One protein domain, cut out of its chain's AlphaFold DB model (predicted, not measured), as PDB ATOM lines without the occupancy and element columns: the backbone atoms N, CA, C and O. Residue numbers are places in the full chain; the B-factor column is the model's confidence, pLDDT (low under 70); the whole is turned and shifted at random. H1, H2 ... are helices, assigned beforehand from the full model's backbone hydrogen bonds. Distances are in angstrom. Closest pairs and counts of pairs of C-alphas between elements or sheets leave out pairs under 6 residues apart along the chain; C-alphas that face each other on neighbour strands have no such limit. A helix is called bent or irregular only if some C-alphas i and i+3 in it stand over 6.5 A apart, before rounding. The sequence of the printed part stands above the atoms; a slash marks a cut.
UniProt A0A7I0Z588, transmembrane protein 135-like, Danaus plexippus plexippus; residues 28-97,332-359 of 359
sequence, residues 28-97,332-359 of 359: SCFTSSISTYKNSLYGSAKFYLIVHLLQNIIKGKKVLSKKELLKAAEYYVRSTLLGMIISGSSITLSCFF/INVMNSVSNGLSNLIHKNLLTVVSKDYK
ATOM      1  N   SER A  28     325.295 321.237 240.416       73.81
ATOM      2  CA  SER A  28     324.029 321.957 240.233       73.81
ATOM      3  C   SER A  28     323.494 322.481 241.564       73.81
ATOM      4  O   SER A  28     323.391 321.732 242.537       73.81
ATOM      5  N   CYS A  29     323.082 323.749 241.587       65.56
ATOM      6  CA  CYS A  29     322.503 324.403 242.762       65.56
ATOM      7  C   CYS A  29     321.219 323.711 243.252       65.56
ATOM      8  O   CYS A  29     320.969 323.636 244.457       65.56
ATOM      9  N   PHE A  30     320.409 323.176 242.333       68.44
ATOM     10  CA  PHE A  30     319.146 322.517 242.671       68.44
ATOM     11  C   PHE A  30     319.382 321.167 243.360       68.44
ATOM     12  O   PHE A  30     318.877 320.927 244.458       68.44
ATOM     13  N   THR A  31     320.229 320.323 242.764       76.06
ATOM     14  CA  THR A  31     320.625 319.027 243.337       76.06
ATOM     15  C   THR A  31     321.321 319.214 244.683       76.06
ATOM     16  O   THR A  31     320.968 318.557 245.664       76.06
ATOM     17  N   SER A  32     322.215 320.203 244.752       69.38
ATOM     18  CA  SER A  32     322.881 320.605 245.985       69.38
ATOM     19  C   SER A  32     321.896 320.983 247.088       69.38
ATOM     20  O   SER A  32     322.070 320.570 248.239       69.38
ATOM     21  N   SER A  33     320.852 321.747 246.760       70.81
ATOM     22  CA  SER A  33     319.848 322.167 247.738       70.81
ATOM     23  C   SER A  33     319.157 320.943 248.341       70.81
ATOM     24  O   SER A  33     319.157 320.782 249.559       70.81
ATOM     25  N   ILE A  34     318.679 320.012 247.512       79.25
ATOM     26  CA  ILE A  34     318.045 318.765 247.973       79.25
ATOM     27  C   ILE A  34     318.999 317.954 248.866       79.25
ATOM     28  O   ILE A  34     318.614 317.515 249.956       79.25
ATOM     29  N   SER A  35     320.257 317.802 248.442       80.12
ATOM     30  CA  SER A  35     321.299 317.112 249.210       80.12
ATOM     31  C   SER A  35     321.559 317.785 250.565       80.12
ATOM     32  O   SER A  35     321.669 317.114 251.597       80.12
ATOM     33  N   THR A  36     321.559 319.118 250.602       77.88
ATOM     34  CA  THR A  36     321.745 319.910 251.825       77.88
ATOM     35  C   THR A  36     320.572 319.734 252.783       77.88
ATOM     36  O   THR A  36     320.796 319.487 253.969       77.88
ATOM     37  N   TYR A  37     319.327 319.802 252.301       82.69
ATOM     38  CA  TYR A  37     318.138 319.570 253.130       82.69
ATOM     39  C   TYR A  37     318.141 318.149 253.712       82.69
ATOM     40  O   TYR A  37     317.913 317.980 254.909       82.69
ATOM     41  N   LYS A  38     318.501 317.134 252.915       85.44
ATOM     42  CA  LYS A  38     318.602 315.737 253.373       85.44
ATOM     43  C   LYS A  38     319.662 315.553 254.465       85.44
ATOM     44  O   LYS A  38     319.377 314.971 255.513       85.44
ATOM     45  N   ASN A  39     320.869 316.075 254.249       83.62
ATOM     46  CA  ASN A  39     321.948 316.024 255.238       83.62
ATOM     47  C   ASN A  39     321.596 316.802 256.510       83.62
ATOM     48  O   ASN A  39     321.844 316.329 257.619       83.62
ATOM     49  N   SER A  40     320.954 317.959 256.353       84.06
ATOM     50  CA  SER A  40     320.516 318.791 257.471       84.06
ATOM     51  C   SER A  40     319.405 318.135 258.285       84.06
ATOM     52  O   SER A  40     319.385 318.261 259.508       84.06
ATOM     53  N   LEU A  41     318.492 317.405 257.640       85.12
ATOM     54  CA  LEU A  41     317.457 316.628 258.318       85.12
ATOM     55  C   LEU A  41     318.079 315.522 259.174       85.12
ATOM     56  O   LEU A  41     317.745 315.397 260.351       85.12
ATOM     57  N   TYR A  42     319.025 314.768 258.608       84.25
ATOM     58  CA  TYR A  42     319.731 313.706 259.324       84.25
ATOM     59  C   TYR A  42     320.537 314.250 260.515       84.25
ATOM     60  O   TYR A  42     320.416 313.746 261.636       84.25
ATOM     61  N   GLY A  43     321.312 315.317 260.298       81.19
ATOM     62  CA  GLY A  43     322.093 315.971 261.349       81.19
ATOM     63  C   GLY A  43     321.214 316.547 262.464       81.19
ATOM     64  O   GLY A  43     321.465 316.302 263.648       81.19
ATOM     65  N   SER A  44     320.131 317.241 262.097       81.81
ATOM     66  CA  SER A  44     319.155 317.796 263.047       81.81
ATOM     67  C   SER A  44     318.475 316.713 263.876       81.81
ATOM     68  O   SER A  44     318.407 316.846 265.098       81.81
ATOM     69  N   ALA A  45     318.016 315.633 263.237       83.25
ATOM     70  CA  ALA A  45     317.370 314.512 263.913       83.25
ATOM     71  C   ALA A  45     318.298 313.921 264.982       83.25
ATOM     72  O   ALA A  45     317.936 313.831 266.156       83.25
ATOM     73  N   LYS A  46     319.552 313.626 264.612       79.88
ATOM     74  CA  LYS A  46     320.560 313.098 265.538       79.88
ATOM     75  C   LYS A  46     320.832 314.050 266.706       79.88
ATOM     76  O   LYS A  46     320.883 313.612 267.856       79.88
ATOM     77  N   PHE A  47     320.995 315.344 266.427       78.44
ATOM     78  CA  PHE A  47     321.272 316.350 267.451       78.44
ATOM     79  C   PHE A  47     320.110 316.496 268.443       78.44
ATOM     80  O   PHE A  47     320.306 316.373 269.656       78.44
ATOM     81  N   TYR A  48     318.889 316.716 267.949       76.81
ATOM     82  CA  TYR A  48     317.729 316.936 268.810       76.81
ATOM     83  C   TYR A  48     317.280 315.678 269.541       76.81
ATOM     84  O   TYR A  48     316.733 315.808 270.635       76.81
ATOM     85  N   LEU A  49     317.552 314.486 269.004       78.12
ATOM     86  CA  LEU A  49     317.262 313.226 269.685       78.12
ATOM     87  C   LEU A  49     318.050 313.147 270.993       78.12
ATOM     88  O   LEU A  49     317.473 312.906 272.049       78.12
ATOM     89  N   ILE A  50     319.351 313.446 270.945       75.44
ATOM     90  CA  ILE A  50     320.221 313.456 272.127       75.44
ATOM     91  C   ILE A  50     319.735 314.493 273.145       75.44
ATOM     92  O   ILE A  50     319.644 314.196 274.336       75.44
ATOM     93  N   VAL A  51     319.380 315.699 272.688       73.62
ATOM     94  CA  VAL A  51     318.879 316.768 273.566       73.62
ATOM     95  C   VAL A  51     317.572 316.363 274.252       73.62
ATOM     96  O   VAL A  51     317.452 316.532 275.465       73.62
ATOM     97  N   HIS A  52     316.609 315.801 273.517       72.00
ATOM     98  CA  HIS A  52     315.328 315.377 274.087       72.00
ATOM     99  C   HIS A  52     315.493 314.181 275.031       72.00
ATOM    100  O   HIS A  52     314.877 314.162 276.095       72.00
ATOM    101  N   LEU A  53     316.370 313.224 274.712       72.56
ATOM    102  CA  LEU A  53     316.698 312.118 275.615       72.56
ATOM    103  C   LEU A  53     317.300 312.628 276.929       72.56
ATOM    104  O   LEU A  53     316.858 312.223 278.002       72.56
ATOM    105  N   LEU A  54     318.240 313.575 276.864       69.56
ATOM    106  CA  LEU A  54     318.809 314.210 278.054       69.56
ATOM    107  C   LEU A  54     317.745 314.956 278.867       69.56
ATOM    108  O   LEU A  54     317.693 314.805 280.085       69.56
ATOM    109  N   GLN A  55     316.867 315.721 278.216       65.44
ATOM    110  CA  GLN A  55     315.767 316.411 278.897       65.44
ATOM    111  C   GLN A  55     314.806 315.433 279.582       65.44
ATOM    112  O   GLN A  55     314.362 315.697 280.700       65.44
ATOM    113  N   ASN A  56     314.513 314.300 278.946       68.19
ATOM    114  CA  ASN A  56     313.661 313.261 279.516       68.19
ATOM    115  C   ASN A  56     314.317 312.602 280.736       68.19
ATOM    116  O   ASN A  56     313.646 312.394 281.745       68.19
ATOM    117  N   ILE A  57     315.631 312.356 280.690       69.38
ATOM    118  CA  ILE A  57     316.401 311.862 281.842       69.38
ATOM    119  C   ILE A  57     316.358 312.878 282.993       69.38
ATOM    120  O   ILE A  57     316.087 312.502 284.131       69.38
ATOM    121  N   ILE A  58     316.559 314.168 282.698       66.12
ATOM    122  CA  ILE A  58     316.542 315.251 283.698       66.12
ATOM    123  C   ILE A  58     315.160 315.391 284.358       66.12
ATOM    124  O   ILE A  58     315.074 315.637 285.559       66.12
ATOM    125  N   LYS A  59     314.070 315.212 283.603       61.94
ATOM    126  CA  LYS A  59     312.695 315.282 284.130       61.94
ATOM    127  C   LYS A  59     312.285 314.055 284.966       61.94
ATOM    128  O   LYS A  59     311.274 314.116 285.670       61.94
ATOM    129  N   GLY A  60     313.058 312.967 284.939       62.41
ATOM    130  CA  GLY A  60     312.816 311.753 285.727       62.41
ATOM    131  C   GLY A  60     311.521 311.003 285.364       62.41
ATOM    132  O   GLY A  60     310.903 311.235 284.327       62.41
ATOM    133  N   LYS A  61     311.069 310.096 286.247       55.72
ATOM    134  CA  LYS A  61     309.925 309.176 286.023       55.72
ATOM    135  C   LYS A  61     308.556 309.848 285.779       55.72
ATOM    136  O   LYS A  61     307.598 309.151 285.463       55.72
ATOM    137  N   LYS A  62     308.435 311.180 285.881       51.75
ATOM    138  CA  LYS A  62     307.166 311.910 285.674       51.75
ATOM    139  C   LYS A  62     306.679 311.944 284.210       51.75
ATOM    140  O   LYS A  62     305.546 312.348 283.979       51.75
ATOM    141  N   VAL A  63     307.494 311.523 283.234       53.66
ATOM    142  CA  VAL A  63     307.234 311.715 281.785       53.66
ATOM    143  C   VAL A  63     306.656 310.474 281.067       53.66
ATOM    144  O   VAL A  63     306.326 310.544 279.891       53.66
ATOM    145  N   LEU A  64     306.434 309.341 281.746       59.22
ATOM    146  CA  LEU A  64     305.955 308.097 281.101       59.22
ATOM    147  C   LEU A  64     304.451 308.054 280.739       59.22
ATOM    148  O   LEU A  64     303.941 307.008 280.340       59.22
ATOM    149  N   SER A  65     303.718 309.166 280.837       69.94
ATOM    150  CA  SER A  65     302.327 309.232 280.366       69.94
ATOM    151  C   SER A  65     302.268 309.376 278.840       69.94
ATOM    152  O   SER A  65     302.952 310.229 278.276       69.94
ATOM    153  N   LYS A  66     301.397 308.605 278.163       73.50
ATOM    154  CA  LYS A  66     301.220 308.637 276.691       73.50
ATOM    155  C   LYS A  66     301.033 310.056 276.131       73.50
ATOM    156  O   LYS A  66     301.568 310.364 275.072       73.50
ATOM    157  N   LYS A  67     300.318 310.933 276.850       75.50
ATOM    158  CA  LYS A  67     300.076 312.330 276.438       75.50
ATOM    159  C   LYS A  67     301.351 313.180 276.450       75.50
ATOM    160  O   LYS A  67     301.552 313.997 275.558       75.50
ATOM    161  N   GLU A  68     302.215 312.982 277.441       72.12
ATOM    162  CA  GLU A  68     303.486 313.705 277.547       72.12
ATOM    163  C   GLU A  68     304.524 313.155 276.561       72.12
ATOM    164  O   GLU A  68     305.297 313.928 275.998       72.12
ATOM    165  N   LEU A  69     304.480 311.850 276.268       75.44
ATOM    166  CA  LEU A  69     305.302 311.233 275.227       75.44
ATOM    167  C   LEU A  69     304.932 311.742 273.821       75.44
ATOM    168  O   LEU A  69     305.821 312.058 273.036       75.44
ATOM    169  N   LEU A  70     303.633 311.883 273.525       78.88
ATOM    170  CA  LEU A  70     303.137 312.471 272.272       78.88
ATOM    171  C   LEU A  70     303.592 313.924 272.107       78.88
ATOM    172  O   LEU A  70     304.124 314.276 271.058       78.88
ATOM    173  N   LYS A  71     303.476 314.745 273.159       77.44
ATOM    174  CA  LYS A  71     304.020 316.112 273.145       77.44
ATOM    175  C   LYS A  71     305.532 316.114 272.937       77.44
ATOM    176  O   LYS A  71     306.038 316.914 272.162       77.44
ATOM    177  N   ALA A  72     306.272 315.231 273.608       73.25
ATOM    178  CA  ALA A  72     307.720 315.127 273.429       73.25
ATOM    179  C   ALA A  72     308.098 314.736 271.989       73.25
ATOM    180  O   ALA A  72     309.053 315.289 271.443       73.25
ATOM    181  N   ALA A  73     307.334 313.840 271.360       78.44
ATOM    182  CA  ALA A  73     307.498 313.483 269.954       78.44
ATOM    183  C   ALA A  73     307.185 314.668 269.023       78.44
ATOM    184  O   ALA A  73     307.961 314.945 268.112       78.44
ATOM    185  N   GLU A  74     306.111 315.417 269.288       79.12
ATOM    186  CA  GLU A  74     305.778 316.648 268.562       79.12
ATOM    187  C   GLU A  74     306.914 317.681 268.659       79.12
ATOM    188  O   GLU A  74     307.363 318.213 267.642       79.12
ATOM    189  N   TYR A  75     307.452 317.913 269.862       75.38
ATOM    190  CA  TYR A  75     308.596 318.805 270.070       75.38
ATOM    191  C   TYR A  75     309.848 318.330 269.329       75.38
ATOM    192  O   TYR A  75     310.554 319.155 268.738       75.38
ATOM    193  N   TYR A  76     310.109 317.022 269.313       78.38
ATOM    194  CA  TYR A  76     311.233 316.440 268.588       78.38
ATOM    195  C   TYR A  76     311.099 316.640 267.074       78.38
ATOM    196  O   TYR A  76     312.037 317.132 266.439       78.38
ATOM    197  N   VAL A  77     309.934 316.325 266.500       81.50
ATOM    198  CA  VAL A  77     309.658 316.506 265.066       81.50
ATOM    199  C   VAL A  77     309.757 317.982 264.694       81.50
ATOM    200  O   VAL A  77     310.485 318.334 263.769       81.50
ATOM    201  N   ARG A  78     309.117 318.868 265.463       76.25
ATOM    202  CA  ARG A  78     309.155 320.317 265.230       76.25
ATOM    203  C   ARG A  78     310.575 320.877 265.296       76.25
ATOM    204  O   ARG A  78     310.949 321.671 264.440       76.25
ATOM    205  N   SER A  79     311.376 320.455 266.275       73.38
ATOM    206  CA  SER A  79     312.772 320.899 266.414       73.38
ATOM    207  C   SER A  79     313.648 320.388 265.271       73.38
ATOM    208  O   SER A  79     314.465 321.134 264.735       73.38
ATOM    209  N   THR A  80     313.441 319.135 264.859       77.94
ATOM    210  CA  THR A  80     314.160 318.499 263.747       77.94
ATOM    211  C   THR A  80     313.850 319.177 262.415       77.94
ATOM    212  O   THR A  80     314.772 319.537 261.685       77.94
ATOM    213  N   LEU A  81     312.568 319.425 262.129       78.06
ATOM    214  CA  LEU A  81     312.135 320.153 260.936       78.06
ATOM    215  C   LEU A  81     312.655 321.588 260.939       78.06
ATOM    216  O   LEU A  81     313.131 322.065 259.917       78.06
ATOM    217  N   LEU A  82     312.636 322.266 262.085       71.50
ATOM    218  CA  LEU A  82     313.155 323.624 262.200       71.50
ATOM    219  C   LEU A  82     314.682 323.680 262.004       71.50
ATOM    220  O   LEU A  82     315.168 324.602 261.359       71.50
ATOM    221  N   GLY A  83     315.437 322.685 262.482       70.88
ATOM    222  CA  GLY A  83     316.873 322.556 262.201       70.88
ATOM    223  C   GLY A  83     317.171 322.320 260.717       70.88
ATOM    224  O   GLY A  83     318.040 322.988 260.153       70.88
ATOM    225  N   MET A  84     316.399 321.438 260.072       80.06
ATOM    226  CA  MET A  84     316.468 321.199 258.629       80.06
ATOM    227  C   MET A  84     316.166 322.477 257.843       80.06
ATOM    228  O   MET A  84     316.944 322.840 256.966       80.06
ATOM    229  N   ILE A  85     315.060 323.154 258.171       73.69
ATOM    230  CA  ILE A  85     314.627 324.380 257.502       73.69
ATOM    231  C   ILE A  85     315.684 325.457 257.685       73.69
ATOM    232  O   ILE A  85     316.110 325.988 256.683       73.69
ATOM    233  N   ILE A  86     316.177 325.732 258.896       69.44
ATOM    234  CA  ILE A  86     317.196 326.775 259.119       69.44
ATOM    235  C   ILE A  86     318.497 326.473 258.365       69.44
ATOM    236  O   ILE A  86     319.069 327.366 257.750       69.44
ATOM    237  N   SER A  87     318.985 325.231 258.406       70.94
ATOM    238  CA  SER A  87     320.231 324.853 257.727       70.94
ATOM    239  C   SER A  87     320.077 324.888 256.200       70.94
ATOM    240  O   SER A  87     320.896 325.492 255.515       70.94
ATOM    241  N   GLY A  88     318.987 324.336 255.660       68.00
ATOM    242  CA  GLY A  88     318.695 324.375 254.225       68.00
ATOM    243  C   GLY A  88     318.355 325.780 253.712       68.00
ATOM    244  O   GLY A  88     318.839 326.182 252.653       68.00
ATOM    245  N   SER A  89     317.587 326.557 254.481       66.31
ATOM    246  CA  SER A  89     317.168 327.925 254.152       66.31
ATOM    247  C   SER A  89     318.267 328.957 254.361       66.31
ATOM    248  O   SER A  89     318.264 329.963 253.667       66.31
ATOM    249  N   SER A  90     319.267 328.710 255.214       60.53
ATOM    250  CA  SER A  90     320.440 329.592 255.313       60.53
ATOM    251  C   SER A  90     321.225 329.692 253.996       60.53
ATOM    252  O   SER A  90     321.833 330.726 253.732       60.53
ATOM    253  N   ILE A  91     321.141 328.665 253.139       57.88
ATOM    254  CA  ILE A  91     321.680 328.679 251.769       57.88
ATOM    255  C   ILE A  91     320.671 329.261 250.767       57.88
ATOM    256  O   ILE A  91     321.084 329.863 249.781       57.88
ATOM    257  N   THR A  92     319.362 329.101 250.997       50.41
ATOM    258  CA  THR A  92     318.333 329.478 250.010       50.41
ATOM    259  C   THR A  92     317.668 330.832 250.254       50.41
ATOM    260  O   THR A  92     317.579 331.604 249.313       50.41
ATOM    261  N   LEU A  93     317.222 331.179 251.460       45.38
ATOM    262  CA  LEU A  93     316.464 332.403 251.750       45.38
ATOM    263  C   LEU A  93     316.584 332.769 253.242       45.38
ATOM    264  O   LEU A  93     315.903 332.215 254.109       45.38
ATOM    265  N   SER A  94     317.434 333.753 253.545       46.06
ATOM    266  CA  SER A  94     317.541 334.364 254.875       46.06
ATOM    267  C   SER A  94     316.438 335.401 255.087       46.06
ATOM    268  O   SER A  94     316.651 336.569 254.791       46.06
ATOM    269  N   CYS A  95     315.267 334.973 255.566       43.34
ATOM    270  CA  CYS A  95     314.297 335.751 256.363       43.34
ATOM    271  C   CYS A  95     312.960 335.002 256.380       43.34
ATOM    272  O   CYS A  95     312.261 335.065 255.383       43.34
ATOM    273  N   PHE A  96     312.591 334.328 257.480       31.67
ATOM    274  CA  PHE A  96     311.205 334.256 257.990       31.67
ATOM    275  C   PHE A  96     311.106 333.359 259.248       31.67
ATOM    276  O   PHE A  96     310.998 332.143 259.171       31.67
ATOM    277  N   PHE A  97     311.108 334.003 260.420       45.31
ATOM    278  CA  PHE A  97     310.427 333.599 261.665       45.31
ATOM    279  C   PHE A  97     310.654 332.200 262.303       45.31
ATOM    280  O   PHE A  97     311.536 331.427 261.966       45.31
ATOM    281  N   ILE A 332     329.875 326.747 266.288       79.69
ATOM    282  CA  ILE A 332     330.623 325.901 265.353       79.69
ATOM    283  C   ILE A 332     330.186 324.432 265.476       79.69
ATOM    284  O   ILE A 332     329.879 323.782 264.478       79.69
ATOM    285  N   ASN A 333     330.125 323.903 266.700       80.62
ATOM    286  CA  ASN A 333     329.770 322.504 266.945       80.62
ATOM    287  C   ASN A 333     328.310 322.195 266.601       80.62
ATOM    288  O   ASN A 333     328.030 321.130 266.049       80.62
ATOM    289  N   VAL A 334     327.387 323.108 266.910       74.75
ATOM    290  CA  VAL A 334     325.970 322.957 266.565       74.75
ATOM    291  C   VAL A 334     325.779 323.038 265.059       74.75
ATOM    292  O   VAL A 334     325.173 322.131 264.501       74.75
ATOM    293  N   MET A 335     326.354 324.039 264.389       77.31
ATOM    294  CA  MET A 335     326.292 324.159 262.930       77.31
ATOM    295  C   MET A 335     326.833 322.904 262.249       77.31
ATOM    296  O   MET A 335     326.187 322.369 261.354       77.31
ATOM    297  N   ASN A 336     327.955 322.364 262.723       83.31
ATOM    298  CA  ASN A 336     328.514 321.121 262.196       83.31
ATOM    299  C   ASN A 336     327.634 319.901 262.448       83.31
ATOM    300  O   ASN A 336     327.497 319.060 261.566       83.31
ATOM    301  N   SER A 337     327.044 319.796 263.634       78.50
ATOM    302  CA  SER A 337     326.203 318.651 263.988       78.50
ATOM    303  C   SER A 337     324.890 318.667 263.204       78.50
ATOM    304  O   SER A 337     324.484 317.646 262.660       78.50
ATOM    305  N   VAL A 338     324.261 319.839 263.101       77.75
ATOM    306  CA  VAL A 338     322.993 320.061 262.395       77.75
ATOM    307  C   VAL A 338     323.166 319.923 260.883       77.75
ATOM    308  O   VAL A 338     322.329 319.299 260.247       77.75
ATOM    309  N   SER A 339     324.269 320.421 260.314       77.56
ATOM    310  CA  SER A 339     324.578 320.297 258.876       77.56
ATOM    311  C   SER A 339     325.235 318.969 258.485       77.56
ATOM    312  O   SER A 339     325.682 318.824 257.350       77.56
ATOM    313  N   ASN A 340     325.350 318.012 259.413       82.06
ATOM    314  CA  ASN A 340     326.035 316.735 259.192       82.06
ATOM    315  C   ASN A 340     327.464 316.895 258.619       82.06
ATOM    316  O   ASN A 340     327.899 316.156 257.741       82.06
ATOM    317  N   GLY A 341     328.198 317.901 259.098       80.94
ATOM    318  CA  GLY A 341     329.576 318.189 258.697       80.94
ATOM    319  C   GLY A 341     329.733 319.061 257.448       80.94
ATOM    320  O   GLY A 341     330.847 319.526 257.200       80.94
ATOM    321  N   LEU A 342     328.654 319.372 256.717       78.88
ATOM    322  CA  LEU A 342     328.721 320.221 255.519       78.88
ATOM    323  C   LEU A 342     329.266 321.622 255.828       78.88
ATOM    324  O   LEU A 342     330.097 322.134 255.081       78.88
ATOM    325  N   SER A 343     328.900 322.220 256.970       78.62
ATOM    326  CA  SER A 343     329.387 323.565 257.320       78.62
ATOM    327  C   SER A 343     330.909 323.628 257.520       78.62
ATOM    328  O   SER A 343     331.535 324.648 257.244       78.62
ATOM    329  N   ASN A 344     331.531 322.526 257.957       83.31
ATOM    330  CA  ASN A 344     332.989 322.426 258.047       83.31
ATOM    331  C   ASN A 344     333.636 322.299 256.670       83.31
ATOM    332  O   ASN A 344     334.736 322.809 256.483       83.31
ATOM    333  N   LEU A 345     332.985 321.607 255.734       81.00
ATOM    334  CA  LEU A 345     333.488 321.436 254.376       81.00
ATOM    335  C   LEU A 345     333.509 322.776 253.627       81.00
ATOM    336  O   LEU A 345     334.549 323.142 253.088       81.00
ATOM    337  N   ILE A 346     332.416 323.548 253.702       76.19
ATOM    338  CA  ILE A 346     332.337 324.924 253.173       76.19
ATOM    339  C   ILE A 346     333.469 325.779 253.749       76.19
ATOM    340  O   ILE A 346     334.218 326.420 253.017       76.19
ATOM    341  N   HIS A 347     333.636 325.753 255.074       78.12
ATOM    342  CA  HIS A 347     334.651 326.560 255.743       78.12
ATOM    343  C   HIS A 347     336.086 326.159 255.359       78.12
ATOM    344  O   HIS A 347     336.926 327.024 255.128       78.12
ATOM    345  N   LYS A 348     336.375 324.856 255.248       81.69
ATOM    346  CA  LYS A 348     337.681 324.363 254.784       81.69
ATOM    347  C   LYS A 348     337.977 324.800 253.352       81.69
ATOM    348  O   LYS A 348     339.100 325.212 253.074       81.69
ATOM    349  N   ASN A 349     336.989 324.735 252.465       75.75
ATOM    350  CA  ASN A 349     337.156 325.171 251.082       75.75
ATOM    351  C   ASN A 349     337.389 326.677 250.990       75.75
ATOM    352  O   ASN A 349     338.313 327.095 250.300       75.75
ATOM    353  N   LEU A 350     336.628 327.473 251.749       71.19
ATOM    354  CA  LEU A 350     336.842 328.914 251.867       71.19
ATOM    355  C   LEU A 350     338.276 329.234 252.309       71.19
ATOM    356  O   LEU A 350     338.955 330.020 251.657       71.19
ATOM    357  N   LEU A 351     338.768 328.585 253.368       77.38
ATOM    358  CA  LEU A 351     340.147 328.772 253.831       77.38
ATOM    359  C   LEU A 351     341.175 328.331 252.785       77.38
ATOM    360  O   LEU A 351     342.184 329.002 252.609       77.38
ATOM    361  N   THR A 352     340.915 327.233 252.072       79.50
ATOM    362  CA  THR A 352     341.813 326.737 251.017       79.50
ATOM    363  C   THR A 352     341.928 327.746 249.877       79.50
ATOM    364  O   THR A 352     343.036 328.022 249.430       79.50
ATOM    365  N   VAL A 353     340.809 328.332 249.443       72.44
ATOM    366  CA  VAL A 353     340.779 329.391 248.423       72.44
ATOM    367  C   VAL A 353     341.541 330.625 248.902       72.44
ATOM    368  O   VAL A 353     342.460 331.067 248.224       72.44
ATOM    369  N   VAL A 354     341.237 331.124 250.100       68.88
ATOM    370  CA  VAL A 354     341.872 332.337 250.644       68.88
ATOM    371  C   VAL A 354     343.371 332.138 250.915       68.88
ATOM    372  O   VAL A 354     344.154 333.070 250.779       68.88
ATOM    373  N   SER A 355     343.799 330.922 251.269       70.19
ATOM    374  CA  SER A 355     345.214 330.600 251.507       70.19
ATOM    375  C   SER A 355     346.060 330.471 250.237       70.19
ATOM    376  O   SER A 355     347.282 330.577 250.322       70.19
ATOM    377  N   LYS A 356     345.437 330.218 249.075       64.12
ATOM    378  CA  LYS A 356     346.148 330.062 247.796       64.12
ATOM    379  C   LYS A 356     346.687 331.386 247.259       64.12
ATOM    380  O   LYS A 356     347.761 331.363 246.685       64.12
ATOM    381  N   ASP A 357     346.001 332.494 247.529       55.16
ATOM    382  CA  ASP A 357     346.427 333.851 247.144       55.16
ATOM    383  C   ASP A 357     347.397 334.497 248.159       55.16
ATOM    384  O   ASP A 357     347.825 335.633 247.980       55.16
ATOM    385  N   TYR A 358     347.737 333.793 249.249       48.94
ATOM    386  CA  TYR A 358     348.733 334.225 250.245       48.94
ATOM    387  C   TYR A 358     350.159 333.715 249.945       48.94
ATOM    388  O   TYR A 358     351.072 333.957 250.736       48.94
ATOM    389  N   LYS A 359     350.342 332.980 248.841       42.41
ATOM    390  CA  LYS A 359     351.635 332.584 248.268       42.41
ATOM    391  C   LYS A 359     351.816 333.292 246.939       42.41
ATOM    392  O   LYS A 359     352.979 333.645 246.654       42.41
TER     393      LYS A 359
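This is residues 28 to 97 and 332 to 359 of the 359 residues of the protein "transmembrane protein 135-like" of Danaus plexippus plexippus (UniProt A0A7I0Z588). A long helical hairpin, H1 and H2, has a short helix, H3, packed across H1 at residues 40 to 47, and from H3 the chain turns into H4, an arm whose residues 346 to 356 stick out together with the tail to residue 359. The length is made by the hairpin's tip and this arm, which reach away from H3 to the two ends of the model. The printed part has 98 residues with four named helices in the order H1, H2, H3, H4 and no named strand; the class is all helix. The whole is loose, with a radius of gyration of the C-alphas of 17.3 A, and spans 62 by 27 by 21 A.

H1 holds residues 29 to 63 and measures 43.8 A from its first C-alpha, at (322.503, 324.403, 242.762), to its last. It has a kink of 63 degrees near residue 57 and is irregular, with C-alphas 58 and 61 9.3 A apart. After a tight link of 2 residues, H2 holds residues 66 to 92, 37.9 A long, beginning at C-alpha 66, (301.220, 308.637, 276.691). H3 is short, residues 332 to 338, 10.1 A. After a tight link of 3 residues, H4 holds residues 342 to 356, 21.5 A, and ends at C-alpha 356, (346.148, 330.062, 247.796).

H1 and H2 form a helical hairpin: they touch and run opposite ways at a shallow tilt of 30 degrees, and their closest C-alphas are those of Leu 41 and Met 84, 4.7 A apart. H3 is the hub, touching the three other helices. It touches H1, with residues 40 to 47 of H1 alone, about perpendicular at 84 degrees; the closest C-alphas are those of Gly 43 and Val 338, 4.3 A apart. H2 and H3 only just touch, with 3 pairs of C-alphas within 8 A, the closest those of Gly 83 and Val 338 at 6.6 A. H3 and H4 touch only at the corner by their link, where the C-alphas of Asn 336 and Ser 343 are the closest at 5.5 A. H4 is close to H1 but not clearly touching, with the closest C-alphas, of Thr 36 and Leu 342, 7.9 A apart. H2 and H4 are apart. The helix packing is mostly crossed, but only just: of 3 pairs that touch and have a tilt, 1 is shallow. In H3 and H4 every O i to N i+4 pair is within hydrogen-bond range; in H1 it is 28 of 31 and in H2 22 of 23.

The C-alphas of Ser 65 and Lys 359 are the two farthest apart, at 63.3 A. Residues 98 to 331 are not printed, and C-alphas 97 and 332 stand 21.9 A apart across this cut, which lies in the link from H2 to H3. Residues 57 to 62, which belong to H1, stand free, as do residues 346 to 359, of which 346 to 356 belong to H4. Without these stretches the body spans 47 by 23 by 20 A. The mean pLDDT of the printed part is 71.7; 31 residues are under 70, among them 54 to 65, 88 to 97 and 356 to 359.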